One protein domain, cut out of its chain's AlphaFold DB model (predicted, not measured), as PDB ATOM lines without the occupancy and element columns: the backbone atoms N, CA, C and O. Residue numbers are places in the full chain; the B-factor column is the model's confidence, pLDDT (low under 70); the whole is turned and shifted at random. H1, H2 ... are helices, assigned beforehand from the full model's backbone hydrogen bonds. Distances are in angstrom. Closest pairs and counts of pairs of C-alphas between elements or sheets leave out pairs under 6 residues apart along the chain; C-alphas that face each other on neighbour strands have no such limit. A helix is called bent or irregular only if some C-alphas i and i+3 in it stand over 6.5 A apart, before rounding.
ATOM      1  N   ARG A 178     167.526 186.859 171.316       94.38
ATOM      2  CA  ARG A 178     166.925 185.801 172.140       94.38
ATOM      3  C   ARG A 178     165.912 186.404 173.127       94.38
ATOM      4  O   ARG A 178     166.288 187.290 173.898       94.38
ATOM      5  N   PRO A 179     164.652 185.934 173.142       94.44
ATOM      6  CA  PRO A 179     163.660 186.408 174.097       94.44
ATOM      7  C   PRO A 179     163.893 185.805 175.490       94.44
ATOM      8  O   PRO A 179     164.558 184.776 175.636       94.44
ATOM      9  N   ASP A 180     163.280 186.404 176.514       94.88
ATOM     10  CA  ASP A 180     163.184 185.769 177.830       94.88
ATOM     11  C   ASP A 180     162.241 184.557 177.754       94.88
ATOM     12  O   ASP A 180     161.014 184.683 177.717       94.88
ATOM     13  N   GLN A 181     162.840 183.367 177.737       92.62
ATOM     14  CA  GLN A 181     162.129 182.092 177.675       92.62
ATOM     15  C   GLN A 181     161.205 181.875 178.874       92.62
ATOM     16  O   GLN A 181     160.104 181.351 178.721       92.62
ATOM     17  N   ARG A 182     161.612 182.310 180.075       93.94
ATOM     18  CA  ARG A 182     160.784 182.148 181.277       93.94
ATOM     19  C   ARG A 182     159.541 183.020 181.190       93.94
ATOM     20  O   ARG A 182     158.461 182.561 181.554       93.94
ATOM     21  N   ALA A 183     159.679 184.235 180.659       96.38
ATOM     22  CA  ALA A 183     158.543 185.111 180.418       96.38
ATOM     23  C   ALA A 183     157.567 184.508 179.398       96.38
ATOM     24  O   ALA A 183     156.366 184.500 179.656       96.38
ATOM     25  N   ILE A 184     158.049 183.953 178.279       97.06
ATOM     26  CA  ILE A 184     157.179 183.284 177.294       97.06
ATOM     27  C   ILE A 184     156.445 182.099 177.933       97.06
ATOM     28  O   ILE A 184     155.225 181.994 177.811       97.06
ATOM     29  N   GLU A 185     157.167 181.235 178.649       96.75
ATOM     30  CA  GLU A 185     156.584 180.053 179.289       96.75
ATOM     31  C   GLU A 185     155.521 180.402 180.337       96.75
ATOM     32  O   GLU A 185     154.480 179.747 180.401       96.75
ATOM     33  N   ALA A 186     155.740 181.458 181.123       97.06
ATOM     34  CA  ALA A 186     154.773 181.927 182.114       97.06
ATOM     35  C   ALA A 186     153.447 182.396 181.484       97.06
ATOM     36  O   ALA A 186     152.402 182.322 182.125       97.06
ATOM     37  N   HIS A 187     153.473 182.837 180.222       97.81
ATOM     38  CA  HIS A 187     152.297 183.334 179.506       97.81
ATOM     39  C   HIS A 187     151.632 182.283 178.609       97.81
ATOM     40  O   HIS A 187     150.692 182.613 177.889       97.81
ATOM     41  N   LEU A 188     152.065 181.017 178.640       97.25
ATOM     42  CA  LEU A 188     151.534 179.971 177.758       97.25
ATOM     43  C   LEU A 188     150.003 179.815 177.782       97.25
ATOM     44  O   LEU A 188     149.422 179.744 176.696       97.25
ATOM     45  N   PRO A 189     149.317 179.827 178.943       96.69
ATOM     46  CA  PRO A 189     147.853 179.787 178.965       96.69
ATOM     47  C   PRO A 189     147.216 180.971 178.219       96.69
ATOM     48  O   PRO A 189     146.297 180.786 177.420       96.69
ATOM     49  N   GLY A 190     147.748 182.178 178.425       96.81
ATOM     50  CA  GLY A 190     147.293 183.394 177.751       96.81
ATOM     51  C   GLY A 190     147.589 183.389 176.252       96.81
ATOM     52  O   GLY A 190     146.757 183.811 175.457       96.81
ATOM     53  N   LEU A 191     148.734 182.838 175.839       96.88
ATOM     54  CA  LEU A 191     149.104 182.679 174.430       96.88
ATOM     55  C   LEU A 191     148.170 181.701 173.699       96.88
ATOM     56  O   LEU A 191     147.766 181.978 172.570       96.88
ATOM     57  N   LEU A 192     147.778 180.593 174.339       96.00
ATOM     58  CA  LEU A 192     146.777 179.669 173.790       96.00
ATOM     59  C   LEU A 192     145.410 180.344 173.651       96.00
ATOM     60  O   LEU A 192     144.762 180.225 172.612       96.00
ATOM     61  N   ARG A 193     144.991 181.111 174.664       94.81
ATOM     62  CA  ARG A 193     143.737 181.871 174.614       94.81
ATOM     63  C   ARG A 193     143.754 182.931 173.515       94.81
ATOM     64  O   ARG A 193     142.788 183.047 172.764       94.81
ATOM     65  N   LEU A 194     144.865 183.655 173.381       94.50
ATOM     66  CA  LEU A 194     145.087 184.652 172.337       94.50
ATOM     67  C   LEU A 194     144.995 184.028 170.939       94.50
ATOM     68  O   LEU A 194     144.322 184.577 170.069       94.50
ATOM     69  N   ARG A 195     145.602 182.851 170.739       92.69
ATOM     70  CA  ARG A 195     145.495 182.084 169.490       92.69
ATOM     71  C   ARG A 195     144.052 181.677 169.189       92.69
ATOM     72  O   ARG A 195     143.589 181.910 168.076       92.69
ATOM     73  N   GLY A 196     143.321 181.152 170.173       91.44
ATOM     74  CA  GLY A 196     141.913 180.782 170.003       91.44
ATOM     75  C   GLY A 196     141.009 181.978 169.672       91.44
ATOM     76  O   GLY A 196     140.132 181.883 168.809       91.44
ATOM     77  N   LEU A 197     141.246 183.136 170.302       92.00
ATOM     78  CA  LEU A 197     140.550 184.388 169.980       92.00
ATOM     79  C   LEU A 197     140.877 184.873 168.565       92.00
ATOM     80  O   LEU A 197     139.964 185.264 167.844       92.00
ATOM     81  N   HIS A 198     142.146 184.809 168.149       91.12
ATOM     82  CA  HIS A 198     142.553 185.157 166.787       91.12
ATOM     83  C   HIS A 198     141.856 184.266 165.756       91.12
ATOM     84  O   HIS A 198     141.177 184.761 164.862       91.12
ATOM     85  N   ARG A 199     141.950 182.944 165.935       89.75
ATOM     86  CA  ARG A 199     141.368 181.943 165.033       89.75
ATOM     87  C   ARG A 199     139.849 182.069 164.900       89.75
ATOM     88  O   ARG A 199     139.305 181.827 163.831       89.75
ATOM     89  N   SER A 200     139.157 182.447 165.974       89.62
ATOM     90  CA  SER A 200     137.700 182.659 165.963       89.62
ATOM     91  C   SER A 200     137.273 184.063 165.517       89.62
ATOM     92  O   SER A 200     136.081 184.362 165.544       89.62
ATOM     93  N   GLY A 201     138.211 184.938 165.129       89.25
ATOM     94  CA  GLY A 201     137.916 186.317 164.725       89.25
ATOM     95  C   GLY A 201     137.433 187.210 165.875       89.25
ATOM     96  O   GLY A 201     136.780 188.222 165.650       89.25
ATOM     97  N   ARG A 202     137.725 186.832 167.125       90.88
ATOM     98  CA  ARG A 202     137.229 187.484 168.348       90.88
ATOM     99  C   ARG A 202     138.251 188.396 169.023       90.88
ATOM    100  O   ARG A 202     138.021 188.824 170.155       90.88
ATOM    101  N   LEU A 203     139.380 188.679 168.376       89.44
ATOM    102  CA  LEU A 203     140.342 189.634 168.917       89.44
ATOM    103  C   LEU A 203     139.820 191.069 168.831       89.44
ATOM    104  O   LEU A 203     139.383 191.537 167.779       89.44
ATOM    105  N   ASP A 204     139.909 191.785 169.952       87.56
ATOM    106  CA  ASP A 204     139.592 193.208 170.007       87.56
ATOM    107  C   ASP A 204     140.653 194.002 169.236       87.56
ATOM    108  O   ASP A 204     141.782 194.178 169.700       87.56
ATOM    109  N   HIS A 205     140.272 194.514 168.067       84.62
ATOM    110  CA  HIS A 205     141.157 195.267 167.181       84.62
ATOM    111  C   HIS A 205     141.698 196.541 167.840       84.62
ATOM    112  O   HIS A 205     142.813 196.958 167.538       84.62
ATOM    113  N   ARG A 206     140.966 197.143 168.790       86.19
ATOM    114  CA  ARG A 206     141.434 198.345 169.503       86.19
ATOM    115  C   ARG A 206     142.616 198.046 170.420       86.19
ATOM    116  O   ARG A 206     143.423 198.930 170.678       86.19
ATOM    117  N   ARG A 207     142.702 196.813 170.925       86.56
ATOM    118  CA  ARG A 207     143.764 196.365 171.837       86.56
ATOM    119  C   ARG A 207     144.867 195.603 171.111       86.56
ATOM    120  O   ARG A 207     146.025 195.726 171.485       86.56
ATOM    121  N   ALA A 208     144.514 194.841 170.077       90.00
ATOM    122  CA  ALA A 208     145.413 193.941 169.361       90.00
ATOM    123  C   ALA A 208     145.802 194.429 167.951       90.00
ATOM    124  O   ALA A 208     146.401 193.655 167.214       90.00
ATOM    125  N   GLY A 209     145.499 195.678 167.570       88.69
ATOM    126  CA  GLY A 209     145.749 196.208 166.219       88.69
ATOM    127  C   GLY A 209     147.173 195.960 165.713       88.69
ATOM    128  O   GLY A 209     147.348 195.306 164.696       88.69
ATOM    129  N   ALA A 210     148.192 196.319 166.501       89.06
ATOM    130  CA  ALA A 210     149.592 196.083 166.132       89.06
ATOM    131  C   ALA A 210     149.944 194.594 165.933       89.06
ATOM    132  O   ALA A 210     150.825 194.266 165.142       89.06
ATOM    133  N   LEU A 211     149.279 193.685 166.657       91.31
ATOM    134  CA  LEU A 211     149.440 192.248 166.438       91.31
ATOM    135  C   LEU A 211     148.744 191.815 165.144       91.31
ATOM    136  O   LEU A 211     149.329 191.060 164.381       91.31
ATOM    137  N   LEU A 212     147.523 192.284 164.895       89.88
ATOM    138  CA  LEU A 212     146.760 191.947 163.691       89.88
ATOM    139  C   LEU A 212     147.454 192.451 162.419       89.88
ATOM    140  O   LEU A 212     147.576 191.690 161.463       89.88
ATOM    141  N   ASP A 213     147.993 193.670 162.448       88.75
ATOM    142  CA  ASP A 213     148.778 194.240 161.348       88.75
ATOM    143  C   ASP A 213     150.041 193.409 161.074       88.75
ATOM    144  O   ASP A 213     150.401 193.165 159.928       88.75
ATOM    145  N   MET A 214     150.707 192.927 162.131       88.25
ATOM    146  CA  MET A 214     151.886 192.061 162.009       88.25
ATOM    147  C   MET A 214     151.542 190.672 161.466       88.25
ATOM    148  O   MET A 214     152.375 190.034 160.822       88.25
ATOM    149  N   LEU A 215     150.347 190.176 161.783       87.62
ATOM    150  CA  LEU A 215     149.866 188.894 161.294       87.62
ATOM    151  C   LEU A 215     149.507 188.968 159.813       87.62
ATOM    152  O   LEU A 215     149.726 187.977 159.121       87.62
ATOM    153  N   ASP A 216     148.983 190.105 159.343       85.75
ATOM    154  CA  ASP A 216     148.552 190.328 157.954       85.75
ATOM    155  C   ASP A 216     147.640 189.190 157.448       85.75
ATOM    156  O   ASP A 216     147.864 188.554 156.419       85.75
ATOM    157  N   GLY A 217     146.650 188.823 158.274       81.00
ATOM    158  CA  GLY A 217     145.751 187.683 158.034       81.00
ATOM    159  C   GLY A 217     146.374 186.293 158.260       81.00
ATOM    160  O   GLY A 217     145.682 185.279 158.153       81.00
ATOM    161  N   GLY A 218     147.663 186.223 158.594       83.75
ATOM    162  CA  GLY A 218     148.387 185.015 158.980       83.75
ATOM    163  C   GLY A 218     148.109 184.556 160.417       83.75
ATOM    164  O   GLY A 218     147.299 185.120 161.143       83.75
ATOM    165  N   GLN A 219     148.789 183.494 160.858       84.12
ATOM    166  CA  GLN A 219     148.569 182.897 162.183       84.12
ATOM    167  C   GLN A 219     149.527 183.397 163.254       84.12
ATOM    168  O   GLN A 219     150.704 183.670 163.000       84.12
ATOM    169  N   LEU A 220     149.053 183.354 164.502       88.94
ATOM    170  CA  LEU A 220     149.900 183.488 165.679       88.94
ATOM    171  C   LEU A 220     150.795 182.249 165.844       88.94
ATOM    172  O   LEU A 220     150.443 181.269 166.507       88.94
ATOM    173  N   THR A 221     151.963 182.300 165.208       88.19
ATOM    174  CA  THR A 221     152.979 181.247 165.279       88.19
ATOM    175  C   THR A 221     153.937 181.456 166.446       88.19
ATOM    176  O   THR A 221     154.240 182.579 166.855       88.19
ATOM    177  N   THR A 222     154.512 180.358 166.927       91.25
ATOM    178  CA  THR A 222     155.590 180.346 167.926       91.25
ATOM    179  C   THR A 222     156.754 181.250 167.544       91.25
ATOM    180  O   THR A 222     157.305 181.945 168.396       91.25
ATOM    181  N   ARG A 223     157.121 181.269 166.258       89.50
ATOM    182  CA  ARG A 223     158.229 182.080 165.751       89.50
ATOM    183  C   ARG A 223     157.949 183.570 165.893       89.50
ATOM    184  O   ARG A 223     158.822 184.301 166.342       89.50
ATOM    185  N   LEU A 224     156.727 184.002 165.585       91.62
ATOM    186  CA  LEU A 224     156.303 185.388 165.776       91.62
ATOM    187  C   LEU A 224     156.339 185.773 167.260       91.62
ATOM    188  O   LEU A 224     156.920 186.800 167.602       91.62
ATOM    189  N   ILE A 225     155.821 184.912 168.145       94.56
ATOM    190  CA  ILE A 225     155.857 185.124 169.605       94.56
ATOM    191  C   ILE A 225     157.297 185.350 170.092       94.56
ATOM    192  O   ILE A 225     157.551 186.270 170.866       94.56
ATOM    193  N   HIS A 226     158.244 184.539 169.614       94.19
ATOM    194  CA  HIS A 226     159.645 184.625 170.028       94.19
ATOM    195  C   HIS A 226     160.398 185.809 169.411       94.19
ATOM    196  O   HIS A 226     161.277 186.362 170.067       94.19
ATOM    197  N   ARG A 227     160.063 186.222 168.181       93.31
ATOM    198  CA  ARG A 227     160.671 187.402 167.538       93.31
ATOM    199  C   ARG A 227     160.118 188.718 168.092       93.31
ATOM    200  O   ARG A 227     160.853 189.699 168.153       93.31
ATOM    201  N   PHE A 228     158.855 188.741 168.526       93.88
ATOM    202  CA  PHE A 228     158.158 189.959 168.955       93.88
ATOM    203  C   PHE A 228     157.473 189.832 170.330       93.88
ATOM    204  O   PHE A 228     156.311 190.223 170.487       93.88
ATOM    205  N   PRO A 229     158.172 189.359 171.382       94.75
ATOM    206  CA  PRO A 229     157.553 189.096 172.682       94.75
ATOM    207  C   PRO A 229     156.968 190.362 173.322       94.75
ATOM    208  O   PRO A 229     155.946 190.299 173.993       94.75
ATOM    209  N   ARG A 230     157.563 191.537 173.077       93.62
ATOM    210  CA  ARG A 230     157.074 192.817 173.622       93.62
ATOM    211  C   ARG A 230     155.703 193.226 173.082       93.62
ATOM    212  O   ARG A 230     155.006 193.972 173.754       93.62
ATOM    213  N   VAL A 231     155.330 192.749 171.895       93.12
ATOM    214  CA  VAL A 231     154.004 192.995 171.312       93.12
ATOM    215  C   VAL A 231     153.014 191.942 171.800       93.12
ATOM    216  O   VAL A 231     151.888 192.270 172.158       93.12
ATOM    217  N   VAL A 232     153.436 190.674 171.850       95.06
ATOM    218  CA  VAL A 232     152.516 189.562 172.121       95.06
ATOM    219  C   VAL A 232     152.267 189.330 173.614       95.06
ATOM    220  O   VAL A 232     151.123 189.113 174.012       95.06
ATOM    221  N   LEU A 233     153.301 189.364 174.459       96.06
ATOM    222  CA  LEU A 233     153.173 188.990 175.873       96.06
ATOM    223  C   LEU A 233     152.212 189.889 176.671       96.06
ATOM    224  O   LEU A 233     151.438 189.333 177.447       96.06
ATOM    225  N   PRO A 234     152.157 191.222 176.465       95.38
ATOM    226  CA  PRO A 234     151.149 192.051 177.129       95.38
ATOM    227  C   PRO A 234     149.710 191.646 176.781       95.38
ATOM    228  O   PRO A 234     148.836 191.672 177.644       95.38
ATOM    229  N   LEU A 235     149.465 191.224 175.534       95.44
ATOM    230  CA  LEU A 235     148.152 190.744 175.097       95.44
ATOM    231  C   LEU A 235     147.824 189.389 175.723       95.44
ATOM    232  O   LEU A 235     146.704 189.188 176.175       95.44
ATOM    233  N   ALA A 236     148.805 188.487 175.799       94.25
ATOM    234  CA  ALA A 236     148.650 187.199 176.466       94.25
ATOM    235  C   ALA A 236     148.389 187.347 177.974       94.25
ATOM    236  O   ALA A 236     147.593 186.598 178.528       94.25
ATOM    237  N   ALA A 237     149.020 188.320 178.638       93.25
ATOM    238  CA  ALA A 237     148.794 188.609 180.055       93.25
ATOM    239  C   ALA A 237     147.371 189.114 180.341       93.25
ATOM    240  O   ALA A 237     146.837 188.887 181.423       93.25
ATOM    241  N   ALA A 238     146.763 189.800 179.369       88.19
ATOM    242  CA  ALA A 238     145.412 190.345 179.460       88.19
ATOM    243  C   ALA A 238     144.323 189.411 178.896       88.19
ATOM    244  O   ALA A 238     143.147 189.783 178.931       88.19
ATOM    245  N   ALA A 239     144.713 188.262 178.326       81.00
ATOM    246  CA  ALA A 239     143.855 187.417 177.501       81.00
ATOM    247  C   ALA A 239     142.761 186.713 178.289       81.00
ATOM    248  O   ALA A 239     143.015 186.011 179.296       81.00
TER     249      ALA A 239
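This is residues 178 to 239 of the 239 residues of an uncharacterized protein of Frankia sp. ACN1ag (UniProt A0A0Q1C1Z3). Four helices, H1 to H4, follow one another round a loose ring, and the last helix, H5, packs over one side of it. The beginning of H2, the longest helix, makes a corner with the end of H5, and H3 packs on H5 farther back. The printed part has 62 residues with five named helices, in the order H1 to H5, and no named strand; its class is all helix. It is compact, with a radius of gyration of the C-alphas of 10.6 A, and spans 28 by 19 by 17 A.

Find C-alpha 181 at (162.129, 182.092, 177.675); there H1 begins, residues 181 to 186. H2, residues 188 to 199, runs 16.4 A from C-alpha 188 at (151.534, 179.971, 177.758). H3 is residues 205 to 215, 12.3 A, and is irregular: C-alphas 207 and 210 are 8.2 A apart. H4 is residues 222 to 227. H5, residues 229 to 237, 11.5 A, ends at C-alpha 237 (148.794, 188.609, 180.055) and is only just irregular, with C-alphas 231 and 234 6.55 A apart.

Look at H1 first: it is close to but not clearly touching H5, the closest C-alphas, of Ile 184 and Leu 233, being 7.1 A apart. H2 touches H5 about perpendicular, at 87 degrees, closest at the C-alphas of Gly 190 and Ala 236, 4.2 A. H3 touches H5 at a steep tilt of 42 degrees, opposite ways, closest at the C-alphas of Leu 211 and Val 231, 6.7 A. H4 is close to but not clearly touching H5, closest at the C-alphas of Ile 225 and Val 232, 6.1 A. H2 and H4 are apart. Each O i to N i+4 pair is within hydrogen-bond range in H1, H2 and H4, against 5 of 7 in H3 and 3 of 5 in H5.

The C-alphas of Arg 178 and Ser 200, 30.0 A, are the two farthest apart. The printed part has no cut, no link is long, and no printed residue has a pLDDT under 70.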